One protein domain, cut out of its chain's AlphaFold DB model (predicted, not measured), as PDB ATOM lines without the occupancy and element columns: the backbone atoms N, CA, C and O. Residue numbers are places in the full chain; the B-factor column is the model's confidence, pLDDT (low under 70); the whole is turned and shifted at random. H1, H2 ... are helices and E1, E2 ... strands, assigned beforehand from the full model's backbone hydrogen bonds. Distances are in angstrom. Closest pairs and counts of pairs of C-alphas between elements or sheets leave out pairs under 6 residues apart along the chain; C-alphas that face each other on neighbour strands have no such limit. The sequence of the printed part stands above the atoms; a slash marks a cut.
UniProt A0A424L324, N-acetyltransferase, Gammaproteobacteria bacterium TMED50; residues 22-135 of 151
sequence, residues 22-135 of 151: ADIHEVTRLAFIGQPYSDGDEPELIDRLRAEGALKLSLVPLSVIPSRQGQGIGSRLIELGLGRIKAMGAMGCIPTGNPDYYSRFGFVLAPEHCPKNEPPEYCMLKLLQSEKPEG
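AT A GLANCE: This is residues 22 to 135 of the 151 residues of the protein "N-acetyltransferase" of Gammaproteobacteria bacterium TMED50 (UniProt A0A424L324). A helical hairpin, H1 and H2, makes one side of this model, and the other side holds the longer helix H3, the short helix H4 and the small strand E1. The long loop of residues 52 to 72 links the two sides, its C-alphas lying 4 to 20 A from the mean of all C-alphas, and two short stretches, residues 92 to 93 and 108 to 109, pair with E1. The printed part has 114 residues, with four named helices and one named strand in the order H1, H2, H3, H4, E1; the class is mostly helix, though under half of the residues are in named elements. The whole is compact, with a radius of gyration of the C-alphas of 14.0 A and spans of 38 by 30 by 29 A.

IN THESE COORDINATES: Find C-alpha 22 at (-168.873, -52.698, 48.297); from there H1 runs to residue 32, 15.6 A on. H2 takes residues 42 to 51, 14.2 A long. Look next at C-alpha 73 at (-172.365, -33.567, 51.256), where H3 begins; it ends at residue 87, after 21.5 A. H4 is residues 99 to 105, and E1, residues 124 to 127, ends at C-alpha 127 at (-153.750, -27.777, 62.452).

HOW THE PARTS SIT: H1 and H2 touch as a helical hairpin, opposite ways at a tilt of 37 degrees, only just steep; their closest C-alphas, of His 25 and Pro 43, are 4.9 A apart. H3 and H4 are close but not clearly touching, with C-alphas of Glu 79 and Phe 105 closest at 7.8 A. H2 and H3 are apart. E1 pairs with no named strand, but residues 92 to 93 and 108 to 109 pair with it, antiparallel. In H1, H2 and H3 every O i to N i+4 pair is within hydrogen-bond range; in H4 1 of 3 is, beside 3 of 4 O i to N i+3 pairs.

THE WHOLE: The C-alphas of Ser 67 and Glu 134, the two farthest apart, are 41.6 A apart. The printed part has no cut. The links H2 to H3, H3 to H4 and H4 to E1 are long. Look for pLDDT under 70 at residues 56 to 60 and 131 to 135.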
ATOM      1  N   ALA A  22    -168.813 -52.611  49.755       92.31
ATOM      2  CA  ALA A  22    -168.873 -52.698  48.297       92.31
ATOM      3  C   ALA A  22    -169.342 -51.377  47.664       92.31
ATOM      4  O   ALA A  22    -168.761 -50.918  46.680       92.31
ATOM      5  N   ASP A  23    -170.346 -50.736  48.264       92.44
ATOM      6  CA  ASP A  23    -170.858 -49.446  47.796       92.44
ATOM      7  C   ASP A  23    -169.828 -48.332  48.015       92.44
ATOM      8  O   ASP A  23    -169.632 -47.489  47.142       92.44
ATOM      9  N   ILE A  24    -169.129 -48.337  49.152       90.75
ATOM     10  CA  ILE A  24    -168.049 -47.390  49.455       90.75
ATOM     11  C   ILE A  24    -166.920 -47.534  48.435       90.75
ATOM     12  O   ILE A  24    -166.490 -46.527  47.875       90.75
ATOM     13  N   HIS A  25    -166.491 -48.765  48.147       92.44
ATOM     14  CA  HIS A  25    -165.458 -49.041  47.151       92.44
ATOM     15  C   HIS A  25    -165.848 -48.461  45.780       92.44
ATOM     16  O   HIS A  25    -165.079 -47.713  45.174       92.44
ATOM     17  N   GLU A  26    -167.072 -48.722  45.314       92.38
ATOM     18  CA  GLU A  26    -167.540 -48.232  44.013       92.38
ATOM     19  C   GLU A  26    -167.703 -46.705  43.976       92.38
ATOM     20  O   GLU A  26    -167.313 -46.053  43.004       92.38
ATOM     21  N   VAL A  27    -168.235 -46.098  45.041       90.88
ATOM     22  CA  VAL A  27    -168.356 -44.637  45.152       90.88
ATOM     23  C   VAL A  27    -166.984 -43.972  45.124       90.88
ATOM     24  O   VAL A  27    -166.825 -42.948  44.453       90.88
ATOM     25  N   THR A  28    -165.999 -44.536  45.820       89.38
ATOM     26  CA  THR A  28    -164.624 -44.036  45.812       89.38
ATOM     27  C   THR A  28    -164.006 -44.163  44.430       89.38
ATOM     28  O   THR A  28    -163.527 -43.165  43.894       89.38
ATOM     29  N   ARG A  29    -164.131 -45.324  43.781       92.19
ATOM     30  CA  ARG A  29    -163.630 -45.532  42.418       92.19
ATOM     31  C   ARG A  29    -164.209 -44.500  41.447       92.19
ATOM     32  O   ARG A  29    -163.480 -43.881  40.677       92.19
ATOM     33  N   LEU A  30    -165.522 -44.271  41.500       90.06
ATOM     34  CA  LEU A  30    -166.210 -43.298  40.644       90.06
ATOM     35  C   LEU A  30    -165.848 -41.839  40.954       90.06
ATOM     36  O   LEU A  30    -165.935 -40.996  40.062       90.06
ATOM     37  N   ALA A  31    -165.499 -41.521  42.200       85.75
ATOM     38  CA  ALA A  31    -165.126 -40.167  42.598       85.75
ATOM     39  C   ALA A  31    -163.691 -39.802  42.179       85.75
ATOM     40  O   ALA A  31    -163.437 -38.633  41.885       85.75
ATOM     41  N   PHE A  32    -162.786 -40.783  42.134       87.12
ATOM     42  CA  PHE A  32    -161.354 -40.564  41.916       87.12
ATOM     43  C   PHE A  32    -160.865 -40.915  40.502       87.12
ATOM     44  O   PHE A  32    -159.854 -40.373  40.057       87.12
ATOM     45  N   ILE A  33    -161.612 -41.719  39.735       86.62
ATOM     46  CA  ILE A  33    -161.227 -42.073  38.362       86.62
ATOM     47  C   ILE A  33    -160.955 -40.830  37.492       86.62
ATOM     48  O   ILE A  33    -161.817 -39.969  37.297       86.62
ATOM     49  N   GLY A  34    -159.736 -40.751  36.948       85.44
ATOM     50  CA  GLY A  34    -159.308 -39.681  36.044       85.44
ATOM     51  C   GLY A  34    -159.049 -38.322  36.706       85.44
ATOM     52  O   GLY A  34    -158.922 -37.329  35.987       85.44
ATOM     53  N   GLN A  35    -158.986 -38.243  38.039       83.25
ATOM     54  CA  GLN A  35    -158.573 -37.017  38.724       83.25
ATOM     55  C   GLN A  35    -157.049 -36.818  38.600       83.25
ATOM     56  O   GLN A  35    -156.297 -37.772  38.750       83.25
ATOM     57  N   PRO A  36    -156.558 -35.587  38.365       83.06
ATOM     58  CA  PRO A  36    -155.133 -35.331  38.117       83.06
ATOM     59  C   PRO A  36    -154.231 -35.462  39.357       83.06
ATOM     60  O   PRO A  36    -153.016 -35.376  39.233       83.06
ATOM     61  N   TYR A  37    -154.822 -35.613  40.541       79.06
ATOM     62  CA  TYR A  37    -154.147 -35.741  41.839       79.06
ATOM     63  C   TYR A  37    -154.360 -37.129  42.462       79.06
ATOM     64  O   TYR A  37    -154.281 -37.270  43.677       79.06
ATOM     65  N   SER A  38    -154.723 -38.116  41.644       82.31
ATOM     66  CA  SER A  38    -155.125 -39.457  42.062       82.31
ATOM     67  C   SER A  38    -154.503 -40.496  41.140       82.31
ATOM     68  O   SER A  38    -154.590 -40.365  39.916       82.31
ATOM     69  N   ASP A  39    -153.946 -41.549  41.731       82.50
ATOM     70  CA  ASP A  39    -153.478 -42.731  41.002       82.50
ATOM     71  C   ASP A  39    -154.580 -43.806  40.882       82.50
ATOM     72  O   ASP A  39    -154.383 -44.843  40.245       82.50
ATOM     73  N   GLY A  40    -155.769 -43.542  41.439       82.81
ATOM     74  CA  GLY A  40    -156.948 -44.402  41.360       82.81
ATOM     75  C   GLY A  40    -156.960 -45.587  42.328       82.81
ATOM     76  O   GLY A  40    -157.842 -46.434  42.197       82.81
ATOM     77  N   ASP A  41    -156.003 -45.668  43.260       87.19
ATOM     78  CA  ASP A  41    -155.864 -46.756  44.240       87.19
ATOM     79  C   ASP A  41    -156.634 -46.506  45.549       87.19
ATOM     80  O   ASP A  41    -156.515 -47.264  46.518       87.19
ATOM     81  N   GLU A  42    -157.423 -45.431  45.612       89.25
ATOM     82  CA  GLU A  42    -158.159 -45.038  46.808       89.25
ATOM     83  C   GLU A  42    -159.143 -46.111  47.310       89.25
ATOM     84  O   GLU A  42    -159.241 -46.281  48.532       89.25
ATOM     85  N   PRO A  43    -159.870 -46.852  46.443       87.06
ATOM     86  CA  PRO A  43    -160.706 -47.963  46.891       87.06
ATOM     87  C   PRO A  43    -159.883 -49.065  47.573       87.06
ATOM     88  O   PRO A  43    -160.237 -49.532  48.658       87.06
ATOM     89  N   GLU A  44    -158.740 -49.431  46.995       90.50
ATOM     90  CA  GLU A  44    -157.831 -50.432  47.547       90.50
ATOM     91  C   GLU A  44    -157.189 -49.951  48.852       90.50
ATOM     92  O   GLU A  44    -157.017 -50.739  49.785       90.50
ATOM     93  N   LEU A  45    -156.850 -48.664  48.958       85.00
ATOM     94  CA  LEU A  45    -156.350 -48.058  50.189       85.00
ATOM     95  C   LEU A  45    -157.376 -48.161  51.325       85.00
ATOM     96  O   LEU A  45    -157.008 -48.531  52.445       85.00
ATOM     97  N   ILE A  46    -158.656 -47.877  51.056       86.62
ATOM     98  CA  ILE A  46    -159.728 -48.071  52.045       86.62
ATOM     99  C   ILE A  46    -159.740 -49.521  52.521       86.62
ATOM    100  O   ILE A  46    -159.779 -49.773  53.730       86.62
ATOM    101  N   ASP A  47    -159.695 -50.470  51.589       88.69
ATOM    102  CA  ASP A  47    -159.771 -51.889  51.915       88.69
ATOM    103  C   ASP A  47    -158.563 -52.348  52.748       88.69
ATOM    104  O   ASP A  47    -158.747 -53.054  53.747       88.69
ATOM    105  N   ARG A  48    -157.348 -51.863  52.442       88.38
ATOM    106  CA  ARG A  48    -156.140 -52.090  53.263       88.38
ATOM    107  C   ARG A  48    -156.292 -51.519  54.673       88.38
ATOM    108  O   ARG A  48    -156.105 -52.231  55.660       88.38
ATOM    109  N   LEU A  49    -156.677 -50.246  54.787       84.94
ATOM    110  CA  LEU A  49    -156.870 -49.584  56.080       84.94
ATOM    111  C   LEU A  49    -157.935 -50.285  56.924       84.94
ATOM    112  O   LEU A  49    -157.814 -50.349  58.152       84.94
ATOM    113  N   ARG A  50    -158.978 -50.811  56.283       87.31
ATOM    114  CA  ARG A  50    -160.027 -51.565  56.957       87.31
ATOM    115  C   ARG A  50    -159.518 -52.908  57.468       87.31
ATOM    116  O   ARG A  50    -159.752 -53.222  58.635       87.31
ATOM    117  N   ALA A  51    -158.790 -53.657  56.638       86.56
ATOM    118  CA  ALA A  51    -158.194 -54.937  57.014       86.56
ATOM    119  C   ALA A  51    -157.219 -54.809  58.202       86.56
ATOM    120  O   ALA A  51    -157.159 -55.697  59.049       86.56
ATOM    121  N   GLU A  52    -156.514 -53.679  58.315       83.56
ATOM    122  CA  GLU A  52    -155.602 -53.383  59.429       83.56
ATOM    123  C   GLU A  52    -156.284 -52.750  60.660       83.56
ATOM    124  O   GLU A  52    -155.624 -52.441  61.654       83.56
ATOM    125  N   GLY A  53    -157.599 -52.500  60.614       79.56
ATOM    126  CA  GLY A  53    -158.320 -51.785  61.675       79.56
ATOM    127  C   GLY A  53    -157.905 -50.312  61.830       79.56
ATOM    128  O   GLY A  53    -158.225 -49.675  62.836       79.56
ATOM    129  N   ALA A  54    -157.201 -49.760  60.841       75.12
ATOM    130  CA  ALA A  54    -156.655 -48.407  60.827       75.12
ATOM    131  C   ALA A  54    -157.597 -47.370  60.187       75.12
ATOM    132  O   ALA A  54    -157.381 -46.172  60.367       75.12
ATOM    133  N   LEU A  55    -158.665 -47.797  59.499       73.56
ATOM    134  CA  LEU A  55    -159.581 -46.901  58.778       73.56
ATOM    135  C   LEU A  55    -160.195 -45.810  59.673       73.56
ATOM    136  O   LEU A  55    -160.333 -44.670  59.249       73.56
ATOM    137  N   LYS A  56    -160.462 -46.110  60.952       62.59
ATOM    138  CA  LYS A  56    -161.008 -45.142  61.925       62.59
ATOM    139  C   LYS A  56    -160.080 -43.959  62.223       62.59
ATOM    140  O   LYS A  56    -160.542 -42.945  62.741       62.59
ATOM    141  N   LEU A  57    -158.784 -44.101  61.949       58.56
ATOM    142  CA  LEU A  57    -157.774 -43.058  62.137       58.56
ATOM    143  C   LEU A  57    -157.512 -42.262  60.849       58.56
ATOM    144  O   LEU A  57    -156.782 -41.273  60.894       58.56
ATOM    145  N   SER A  58    -158.100 -42.675  59.722       62.25
ATOM    146  CA  SER A  58    -157.955 -42.013  58.429       62.25
ATOM    147  C   SER A  58    -159.155 -41.111  58.141       62.25
ATOM    148  O   SER A  58    -160.304 -41.510  58.311       62.25
ATOM    149  N   LEU A  59    -158.890 -39.887  57.680       65.88
ATOM    150  CA  LEU A  59    -159.916 -38.985  57.140       65.88
ATOM    151  C   LEU A  59    -160.104 -39.168  55.624       65.88
ATOM    152  O   LEU A  59    -160.876 -38.439  55.010       65.88
ATOM    153  N   VAL A  60    -159.359 -40.079  54.999       65.38
ATOM    154  CA  VAL A  60    -159.259 -40.183  53.542       65.38
ATOM    155  C   VAL A  60    -159.502 -41.611  53.059       65.38
ATOM    156  O   VAL A  60    -159.164 -42.556  53.783       65.38
ATOM    157  N   PRO A  61    -160.066 -41.760  51.845       76.62
ATOM    158  CA  PRO A  61    -160.506 -40.712  50.914       76.62
ATOM    159  C   PRO A  61    -161.908 -40.165  51.245       76.62
ATOM    160  O   PRO A  61    -162.747 -40.834  51.846       76.62
ATOM    161  N   LEU A  62    -162.193 -38.940  50.799       81.00
ATOM    162  CA  LEU A  62    -163.530 -38.345  50.866       81.00
ATOM    163  C   LEU A  62    -164.175 -38.371  49.491       81.00
ATOM    164  O   LEU A  62    -163.721 -37.699  48.572       81.00
ATOM    165  N   SER A  63    -165.252 -39.141  49.369       81.12
ATOM    166  CA  SER A  63    -165.864 -39.453  48.079       81.12
ATOM    167  C   SER A  63    -167.329 -39.030  48.053       81.12
ATOM    168  O   SER A  63    -168.097 -39.332  48.965       81.12
ATOM    169  N   VAL A  64    -167.731 -38.338  46.988       81.00
ATOM    170  CA  VAL A  64    -169.136 -38.078  46.655       81.00
ATOM    171  C   VAL A  64    -169.301 -38.364  45.174       81.00
ATOM    172  O   VAL A  64    -168.583 -37.783  44.355       81.00
ATOM    173  N   ILE A  65    -170.258 -39.230  44.829       81.75
ATOM    174  CA  ILE A  65    -170.534 -39.560  43.427       81.75
ATOM    175  C   ILE A  65    -170.777 -38.286  42.604       81.75
ATOM    176  O   ILE A  65    -171.440 -37.370  43.106       81.75
ATOM    177  N   PRO A  66    -170.308 -38.217  41.342       82.94
ATOM    178  CA  PRO A  66    -170.374 -36.994  40.539       82.94
ATOM    179  C   PRO A  66    -171.766 -36.345  40.485       82.94
ATOM    180  O   PRO A  66    -171.901 -35.137  40.662       82.94
ATOM    181  N   SER A  67    -172.829 -37.148  40.361       85.88
ATOM    182  CA  SER A  67    -174.223 -36.675  40.308       85.88
ATOM    183  C   SER A  67    -174.752 -36.053  41.611       85.88
ATOM    184  O   SER A  67    -175.836 -35.467  41.623       85.88
ATOM    185  N   ARG A  68    -174.013 -36.175  42.721       83.94
ATOM    186  CA  ARG A  68    -174.363 -35.643  44.049       83.94
ATOM    187  C   ARG A  68    -173.389 -34.569  44.545       83.94
ATOM    188  O   ARG A  68    -173.557 -34.055  45.654       83.94
ATOM    189  N   GLN A  69    -172.380 -34.211  43.751       86.12
ATOM    190  CA  GLN A  69    -171.455 -33.128  44.086       86.12
ATOM    191  C   GLN A  69    -172.166 -31.764  44.074       86.12
ATOM    192  O   GLN A  69    -173.267 -31.612  43.548       86.12
ATOM    193  N   GLY A  70    -171.567 -30.761  44.723       86.00
ATOM    194  CA  GLY A  70    -172.145 -29.411  44.817       86.00
ATOM    195  C   GLY A  70    -173.337 -29.267  45.777       86.00
ATOM    196  O   GLY A  70    -173.847 -28.166  45.940       86.00
ATOM    197  N   GLN A  71    -173.752 -30.340  46.461       88.25
ATOM    198  CA  GLN A  71    -174.903 -30.347  47.382       88.25
ATOM    199  C   GLN A  71    -174.508 -30.229  48.869       88.25
ATOM    200  O   GLN A  71    -175.321 -30.470  49.756       88.25
ATOM    201  N   GLY A  72    -173.245 -29.911  49.171       87.75
ATOM    202  CA  GLY A  72    -172.745 -29.767  50.549       87.75
ATOM    203  C   GLY A  72    -172.457 -31.080  51.297       87.75
ATOM    204  O   GLY A  72    -172.014 -31.034  52.442       87.75
ATOM    205  N   ILE A  73    -172.641 -32.243  50.659       88.94
ATOM    206  CA  ILE A  73    -172.365 -33.567  51.256       88.94
ATOM    207  C   ILE A  73    -170.899 -33.679  51.686       88.94
ATOM    208  O   ILE A  73    -170.619 -33.980  52.844       88.94
ATOM    209  N   GLY A  74    -169.968 -33.376  50.776       86.81
ATOM    210  CA  GLY A  74    -168.533 -33.422  51.065       86.81
ATOM    211  C   GLY A  74    -168.141 -32.495  52.218       86.81
ATOM    212  O   GLY A  74    -167.390 -32.902  53.102       86.81
ATOM    213  N   SER A  75    -168.715 -31.287  52.266       89.31
ATOM    214  CA  SER A  75    -168.474 -30.336  53.357       89.31
ATOM    215  C   SER A  75    -168.887 -30.907  54.705       89.31
ATOM    216  O   SER A  75    -168.132 -30.828  55.671       89.31
ATOM    217  N   ARG A  76    -170.058 -31.548  54.762       89.31
ATOM    218  CA  ARG A  76    -170.543 -32.163  55.996       89.31
ATOM    219  C   ARG A  76    -169.651 -33.318  56.453       89.31
ATOM    220  O   ARG A  76    -169.429 -33.463  57.654       89.31
ATOM    221  N   LEU A  77    -169.144 -34.122  55.517       88.25
ATOM    222  CA  LEU A  77    -168.218 -35.215  55.820       88.25
ATOM    223  C   LEU A  77    -166.880 -34.688  56.363       88.25
ATOM    224  O   LEU A  77    -166.424 -35.180  57.395       88.25
ATOM    225  N   ILE A  78    -166.305 -33.648  55.742       89.62
ATOM    226  CA  ILE A  78    -165.084 -32.978  56.228       89.62
ATOM    227  C   ILE A  78    -165.271 -32.491  57.665       89.62
ATOM    228  O   ILE A  78    -164.466 -32.813  58.534       89.62
ATOM    229  N   GLU A  79    -166.325 -31.718  57.933       90.50
ATOM    230  CA  GLU A  79    -166.553 -31.113  59.250       90.50
ATOM    231  C   GLU A  79    -166.692 -32.169  60.352       90.50
ATOM    232  O   GLU A  79    -166.072 -32.055  61.413       90.50
ATOM    233  N   LEU A  80    -167.480 -33.217  60.092       88.44
ATOM    234  CA  LEU A  80    -167.681 -34.310  61.041       88.44
ATOM    235  C   LEU A  80    -166.387 -35.081  61.289       88.44
ATOM    236  O   LEU A  80    -166.049 -35.362  62.440       88.44
ATOM    237  N   GLY A  81    -165.653 -35.407  60.228       87.00
ATOM    238  CA  GLY A  81    -164.413 -36.150  60.349       87.00
ATOM    239  C   GLY A  81    -163.314 -35.344  61.055       87.00
ATOM    240  O   GLY A  81    -162.679 -35.870  61.968       87.00
ATOM    241  N   LEU A  82    -163.164 -34.049  60.743       88.50
ATOM    242  CA  LEU A  82    -162.256 -33.142  61.457       88.50
ATOM    243  C   LEU A  82    -162.581 -33.063  62.953       88.50
ATOM    244  O   LEU A  82    -161.675 -33.109  63.787       88.50
ATOM    245  N   GLY A  83    -163.869 -32.969  63.303       88.50
ATOM    246  CA  GLY A  83    -164.319 -32.983  64.694       88.50
ATOM    247  C   GLY A  83    -163.943 -34.277  65.421       88.50
ATOM    248  O   GLY A  83    -163.456 -34.225  66.552       88.50
ATOM    249  N   ARG A  84    -164.103 -35.430  64.758       86.19
ATOM    250  CA  ARG A  84    -163.751 -36.750  65.306       86.19
ATOM    251  C   ARG A  84    -162.252 -36.885  65.560       86.19
ATOM    252  O   ARG A  84    -161.863 -37.154  66.694       86.19
ATOM    253  N   ILE A  85    -161.409 -36.642  64.554       82.50
ATOM    254  CA  ILE A  85    -159.954 -36.799  64.719       82.50
ATOM    255  C   ILE A  85    -159.393 -35.789  65.729       82.50
ATOM    256  O   ILE A  85    -158.520 -36.138  66.522       82.50
ATOM    257  N   LYS A  86    -159.956 -34.572  65.799       84.69
ATOM    258  CA  LYS A  86    -159.608 -33.596  66.839       84.69
ATOM    259  C   LYS A  86    -159.936 -34.116  68.243       84.69
ATOM    260  O   LYS A  86    -159.101 -33.998  69.136       84.69
ATOM    261  N   ALA A  87    -161.120 -34.699  68.443       85.25
ATOM    262  CA  ALA A  87    -161.526 -35.271  69.731       85.25
ATOM    263  C   ALA A  87    -160.657 -36.470  70.154       85.25
ATOM    264  O   ALA A  87    -160.506 -36.729  71.344       85.25
ATOM    265  N   MET A  88    -160.048 -37.165  69.192       81.75
ATOM    266  CA  MET A  88    -159.088 -38.247  69.432       81.75
ATOM    267  C   MET A  88    -157.661 -37.751  69.721       81.75
ATOM    268  O   MET A  88    -156.761 -38.565  69.910       81.75
ATOM    269  N   GLY A  89    -157.436 -36.433  69.758       78.88
ATOM    270  CA  GLY A  89    -156.128 -35.841  70.032       78.88
ATOM    271  C   GLY A  89    -155.245 -35.653  68.797       78.88
ATOM    272  O   GLY A  89    -154.049 -35.414  68.946       78.88
ATOM    273  N   ALA A  90    -155.794 -35.731  67.578       81.00
ATOM    274  CA  ALA A  90    -155.020 -35.422  66.378       81.00
ATOM    275  C   ALA A  90    -154.557 -33.956  66.391       81.00
ATOM    276  O   ALA A  90    -155.347 -33.036  66.622       81.00
ATOM    277  N   MET A  91    -153.273 -33.745  66.098       79.56
ATOM    278  CA  MET A  91    -152.657 -32.414  66.042       79.56
ATOM    279  C   MET A  91    -152.970 -31.679  64.738       79.56
ATOM    280  O   MET A  91    -153.084 -30.454  64.715       79.56
ATOM    281  N   GLY A  92    -153.148 -32.426  63.650       81.50
ATOM    282  CA  GLY A  92    -153.430 -31.887  62.331       81.50
ATOM    283  C   GLY A  92    -153.943 -32.949  61.365       81.50
ATOM    284  O   GLY A  92    -153.990 -34.133  61.692       81.50
ATOM    285  N   CYS A  93    -154.337 -32.503  60.179       85.62
ATOM    286  CA  CYS A  93    -154.781 -33.338  59.071       85.62
ATOM    287  C   CYS A  93    -154.101 -32.867  57.784       85.62
ATOM    288  O   CYS A  93    -154.081 -31.661  57.523       85.62
ATOM    289  N   ILE A  94    -153.561 -33.812  57.011       83.50
ATOM    290  CA  ILE A  94    -152.878 -33.555  55.740       83.50
ATOM    291  C   ILE A  94    -153.575 -34.351  54.631       83.50
ATOM    292  O   ILE A  94    -153.297 -35.542  54.498       83.50
ATOM    293  N   PRO A  95    -154.530 -33.759  53.894       86.56
ATOM    294  CA  PRO A  95    -155.070 -34.367  52.687       86.56
ATOM    295  C   PRO A  95    -154.269 -33.959  51.445       86.56
ATOM    296  O   PRO A  95    -153.766 -32.835  51.364       86.56
ATOM    297  N   THR A  96    -154.260 -34.836  50.443       84.19
ATOM    298  CA  THR A  96    -154.003 -34.458  49.048       84.19
ATOM    299  C   THR A  96    -155.340 -34.164  48.358       84.19
ATOM    300  O   THR A  96    -156.288 -34.945  48.455       84.19
ATOM    301  N   GLY A  97    -155.456 -33.023  47.675       85.69
ATOM    302  CA  GLY A  97    -156.566 -32.734  46.768       85.69
ATOM    303  C   GLY A  97    -156.740 -31.247  46.455       85.69
ATOM    304  O   GLY A  97    -155.864 -30.427  46.706       85.69
ATOM    305  N   ASN A  98    -157.889 -30.882  45.878       88.19
ATOM    306  CA  ASN A  98    -158.110 -29.546  45.313       88.19
ATOM    307  C   ASN A  98    -158.034 -28.402  46.368       88.19
ATOM    308  O   ASN A  98    -158.905 -28.330  47.248       88.19
ATOM    309  N   PRO A  99    -157.081 -27.450  46.251       90.62
ATOM    310  CA  PRO A  99    -156.933 -26.337  47.193       90.62
ATOM    311  C   PRO A  99    -158.168 -25.431  47.315       90.62
ATOM    312  O   PRO A  99    -158.492 -24.982  48.418       90.62
ATOM    313  N   ASP A 100    -158.918 -25.204  46.233       89.75
ATOM    314  CA  ASP A 100    -160.132 -24.369  46.236       89.75
ATOM    315  C   ASP A 100    -161.274 -24.998  47.040       89.75
ATOM    316  O   ASP A 100    -162.185 -24.314  47.520       89.75
ATOM    317  N   TYR A 101    -161.249 -26.323  47.174       88.06
ATOM    318  CA  TYR A 101    -162.186 -27.055  48.008       88.06
ATOM    319  C   TYR A 101    -161.744 -27.028  49.475       88.06
ATOM    320  O   TYR A 101    -162.508 -26.590  50.338       88.06
ATOM    321  N   TYR A 102    -160.506 -27.443  49.760       91.19
ATOM    322  CA  TYR A 102    -160.017 -27.606  51.133       91.19
ATOM    323  C   TYR A 102    -159.783 -26.278  51.871       91.19
ATOM    324  O   TYR A 102    -159.995 -26.205  53.085       91.19
ATOM    325  N   SER A 103    -159.428 -25.200  51.166       92.19
ATOM    326  CA  SER A 103    -159.231 -23.864  51.760       92.19
ATOM    327  C   SER A 103    -160.464 -23.345  52.509       92.19
ATOM    328  O   SER A 103    -160.333 -22.668  53.531       92.19
ATOM    329  N   ARG A 104    -161.671 -23.752  52.093       93.06
ATOM    330  CA  ARG A 104    -162.952 -23.405  52.742       93.06
ATOM    331  C   ARG A 104    -163.046 -23.899  54.184       93.06
ATOM    332  O   ARG A 104    -163.761 -23.310  54.988       93.06
ATOM    333  N   PHE A 105    -162.313 -24.960  54.517       91.69
ATOM    334  CA  PHE A 105    -162.267 -25.536  55.861       91.69
ATOM    335  C   PHE A 105    -161.031 -25.075  56.641       91.69
ATOM    336  O   PHE A 105    -160.744 -25.600  57.717       91.69
ATOM    337  N   GLY A 106    -160.286 -24.087  56.133       91.81
ATOM    338  CA  GLY A 106    -159.084 -23.546  56.761       91.81
ATOM    339  C   GLY A 106    -157.885 -24.489  56.696       91.81
ATOM    340  O   GLY A 106    -157.108 -24.528  57.650       91.81
ATOM    341  N   PHE A 107    -157.786 -25.283  55.629       93.38
ATOM    342  CA  PHE A 107    -156.526 -25.899  55.227       93.38
ATOM    343  C   PHE A 107    -155.692 -24.895  54.425       93.38
ATOM    344  O   PHE A 107    -156.242 -24.038  53.731       93.38
ATOM    345  N   VAL A 108    -154.374 -25.033  54.489       91.88
ATOM    346  CA  VAL A 108    -153.406 -24.240  53.722       91.88
ATOM    347  C   VAL A 108    -152.492 -25.167  52.932       91.88
ATOM    348  O   VAL A 108    -152.280 -26.298  53.359       91.88
ATOM    349  N   LEU A 109    -151.950 -24.703  51.804       92.00
ATOM    350  CA  LEU A 109    -150.926 -25.457  51.075       92.00
ATOM    351  C   LEU A 109    -149.734 -25.741  51.994       92.00
ATOM    352  O   LEU A 109    -149.296 -24.857  52.731       92.00
ATOM    353  N   ALA A 110    -149.240 -26.973  51.939       88.75
ATOM    354  CA  ALA A 110    -148.133 -27.453  52.759       88.75
ATOM    355  C   ALA A 110    -147.215 -28.397  51.959       88.75
ATOM    356  O   ALA A 110    -147.041 -29.561  52.341       88.75
ATOM    357  N   PRO A 111    -146.632 -27.930  50.836       86.50
ATOM    358  CA  PRO A 111    -145.757 -28.744  49.993       86.50
ATOM    359  C   PRO A 111    -144.541 -29.291  50.756       86.50
ATOM    360  O   PRO A 111    -144.053 -30.375  50.456       86.50
ATOM    361  N   GLU A 112    -144.071 -28.592  51.791       82.44
ATOM    362  CA  GLU A 112    -142.958 -29.019  52.644       82.44
ATOM    363  C   GLU A 112    -143.275 -30.241  53.522       82.44
ATOM    364  O   GLU A 112    -142.363 -30.892  54.042       82.44
ATOM    365  N   HIS A 113    -144.560 -30.547  53.701       77.25
ATOM    366  CA  HIS A 113    -145.060 -31.686  54.469       77.25
ATOM    367  C   HIS A 113    -145.617 -32.800  53.574       77.25
ATOM    368  O   HIS A 113    -146.103 -33.807  54.089       77.25
ATOM    369  N   CYS A 114    -145.518 -32.629  52.255       76.00
ATOM    370  CA  CYS A 114    -146.024 -33.570  51.273       76.00
ATOM    371  C   CYS A 114    -145.225 -34.881  51.283       76.00
ATOM    372  O   CYS A 114    -143.986 -34.854  51.291       76.00
ATOM    373  N   PRO A 115    -145.898 -36.044  51.262       72.88
ATOM    374  CA  PRO A 115    -145.248 -37.308  50.941       72.88
ATOM    375  C   PRO A 115    -144.539 -37.243  49.593       72.88
ATOM    376  O   PRO A 115    -144.967 -36.537  48.685       72.88
ATOM    377  N   LYS A 116    -143.462 -38.018  49.443       72.56
ATOM    378  CA  LYS A 116    -142.633 -38.001  48.225       72.56
ATOM    379  C   LYS A 116    -143.383 -38.396  46.949       72.56
ATOM    380  O   LYS A 116    -142.972 -37.965  45.879       72.56
ATOM    381  N   ASN A 117    -144.421 -39.218  47.075       74.31
ATOM    382  CA  ASN A 117    -145.174 -39.759  45.944       74.31
ATOM    383  C   ASN A 117    -146.442 -38.948  45.645       74.31
ATOM    384  O   ASN A 117    -147.190 -39.301  44.748       74.31
ATOM    385  N   GLU A 118    -146.681 -37.874  46.392       78.12
ATOM    386  CA  GLU A 118    -147.875 -37.050  46.265       78.12
ATOM    387  C   GLU A 118    -147.515 -35.728  45.576       78.12
ATOM    388  O   GLU A 118    -146.429 -35.183  45.820       78.12
ATOM    389  N   PRO A 119    -148.397 -35.180  44.728       83.88
ATOM    390  CA  PRO A 119    -148.146 -33.913  44.063       83.88
ATOM    391  C   PRO A 119    -148.201 -32.754  45.083       83.88
ATOM    392  O   PRO A 119    -149.258 -32.483  45.672       83.88
ATOM    393  N   PRO A 120    -147.081 -32.044  45.324       85.75
ATOM    394  CA  PRO A 120    -146.960 -31.069  46.410       85.75
ATOM    395  C   PRO A 120    -147.929 -29.887  46.297       85.75
ATOM    396  O   PRO A 120    -148.293 -29.295  47.311       85.75
ATOM    397  N   GLU A 121    -148.382 -29.556  45.089       89.19
ATOM    398  CA  GLU A 121    -149.372 -28.514  44.813       89.19
ATOM    399  C   GLU A 121    -150.799 -28.859  45.274       89.19
ATOM    400  O   GLU A 121    -151.641 -27.965  45.363       89.19
ATOM    401  N   TYR A 122    -151.070 -30.126  45.595       88.25
ATOM    402  CA  TYR A 122    -152.349 -30.581  46.143       88.25
ATOM    403  C   TYR A 122    -152.243 -30.986  47.617       88.25
ATOM    404  O   TYR A 122    -153.258 -31.299  48.238       88.25
ATOM    405  N   CYS A 123    -151.044 -30.958  48.205       88.81
ATOM    406  CA  CYS A 123    -150.848 -31.263  49.615       88.81
ATOM    407  C   CYS A 123    -151.253 -30.076  50.491       88.81
ATOM    408  O   CYS A 123    -150.668 -28.989  50.440       88.81
ATOM    409  N   MET A 124    -152.256 -30.303  51.330       90.81
ATOM    410  CA  MET A 124    -152.846 -29.300  52.206       90.81
ATOM    411  C   MET A 124    -152.646 -29.704  53.673       90.81
ATOM    412  O   MET A 124    -152.611 -30.882  53.988       90.81
ATOM    413  N   LEU A 125    -152.559 -28.751  54.602       89.19
ATOM    414  CA  LEU A 125    -152.462 -28.992  56.046       89.19
ATOM    415  C   LEU A 125    -153.481 -28.140  56.800       89.19
ATOM    416  O   LEU A 125    -153.629 -26.942  56.555       89.19
ATOM    417  N   LYS A 126    -154.133 -28.745  57.792       89.75
ATOM    418  CA  LYS A 126    -154.877 -28.032  58.830       89.75
ATOM    419  C   LYS A 126    -154.419 -28.485  60.205       89.75
ATOM    420  O   LYS A 126    -154.561 -29.657  60.545       89.75
ATOM    421  N   LEU A 127    -153.941 -27.547  61.021       86.75
ATOM    422  CA  LEU A 127    -153.750 -27.777  62.452       86.75
ATOM    423  C   LEU A 127    -155.110 -27.793  63.158       86.75
ATOM    424  O   LEU A 127    -155.985 -26.966  62.887       86.75
ATOM    425  N   LEU A 128    -155.294 -28.757  64.054       85.12
ATOM    426  CA  LEU A 128    -156.535 -28.952  64.812       85.12
ATOM    427  C   LEU A 128    -156.402 -28.515  66.270       85.12
ATOM    428  O   LEU A 128    -157.419 -28.270  66.931       85.12
ATOM    429  N   GLN A 129    -155.161 -28.362  66.726       79.19
ATOM    430  CA  GLN A 129    -154.773 -27.854  68.033       79.19
ATOM    431  C   GLN A 129    -153.970 -26.557  67.883       79.19
ATOM    432  O   GLN A 129    -153.412 -26.274  66.824       79.19
ATOM    433  N   SER A 130    -153.935 -25.762  68.951       71.56
ATOM    434  CA  SER A 130    -153.219 -24.480  68.989       71.56
ATOM    435  C   SER A 130    -151.698 -24.646  69.034       71.56
ATOM    436  O   SER A 130    -150.964 -23.743  68.646       71.56
ATOM    437  N   GLU A 131    -151.223 -25.789  69.527       67.62
ATOM    438  CA  GLU A 131    -149.801 -26.107  69.613       67.62
ATOM    439  C   GLU A 131    -149.279 -26.577  68.252       67.62
ATOM    440  O   GLU A 131    -149.844 -27.475  67.619       67.62
ATOM    441  N   LYS A 132    -148.189 -25.956  67.791       61.09
ATOM    442  CA  LYS A 132    -147.523 -26.328  66.543       61.09
ATOM    443  C   LYS A 132    -146.620 -27.539  66.810       61.09
ATOM    444  O   LYS A 132    -145.722 -27.421  67.640       61.09
ATOM    445  N   PRO A 133    -146.814 -28.679  66.125       60.78
ATOM    446  CA  PRO A 133    -145.916 -29.812  66.285       60.78
ATOM    447  C   PRO A 133    -144.528 -29.484  65.715       60.78
ATOM    448  O   PRO A 133    -144.406 -28.832  64.675       60.78
ATOM    449  N   GLU A 134    -143.484 -29.957  66.390       57.12
ATOM    450  CA  GLU A 134    -142.114 -29.968  65.874       57.12
ATOM    451  C   GLU A 134    -141.842 -31.312  65.176       57.12
ATOM    452  O   GLU A 134    -142.218 -32.367  65.688       57.12
ATOM    453  N   GLY A 135    -141.193 -31.295  64.006       58.22
ATOM    454  CA  GLY A 135    -140.811 -32.506  63.263       58.22
ATOM    455  C   GLY A 135    -141.508 -32.684  61.908       58.22
ATOM    456  O   GLY A 135    -142.190 -31.788  61.411       58.22
TER     457      GLY A 135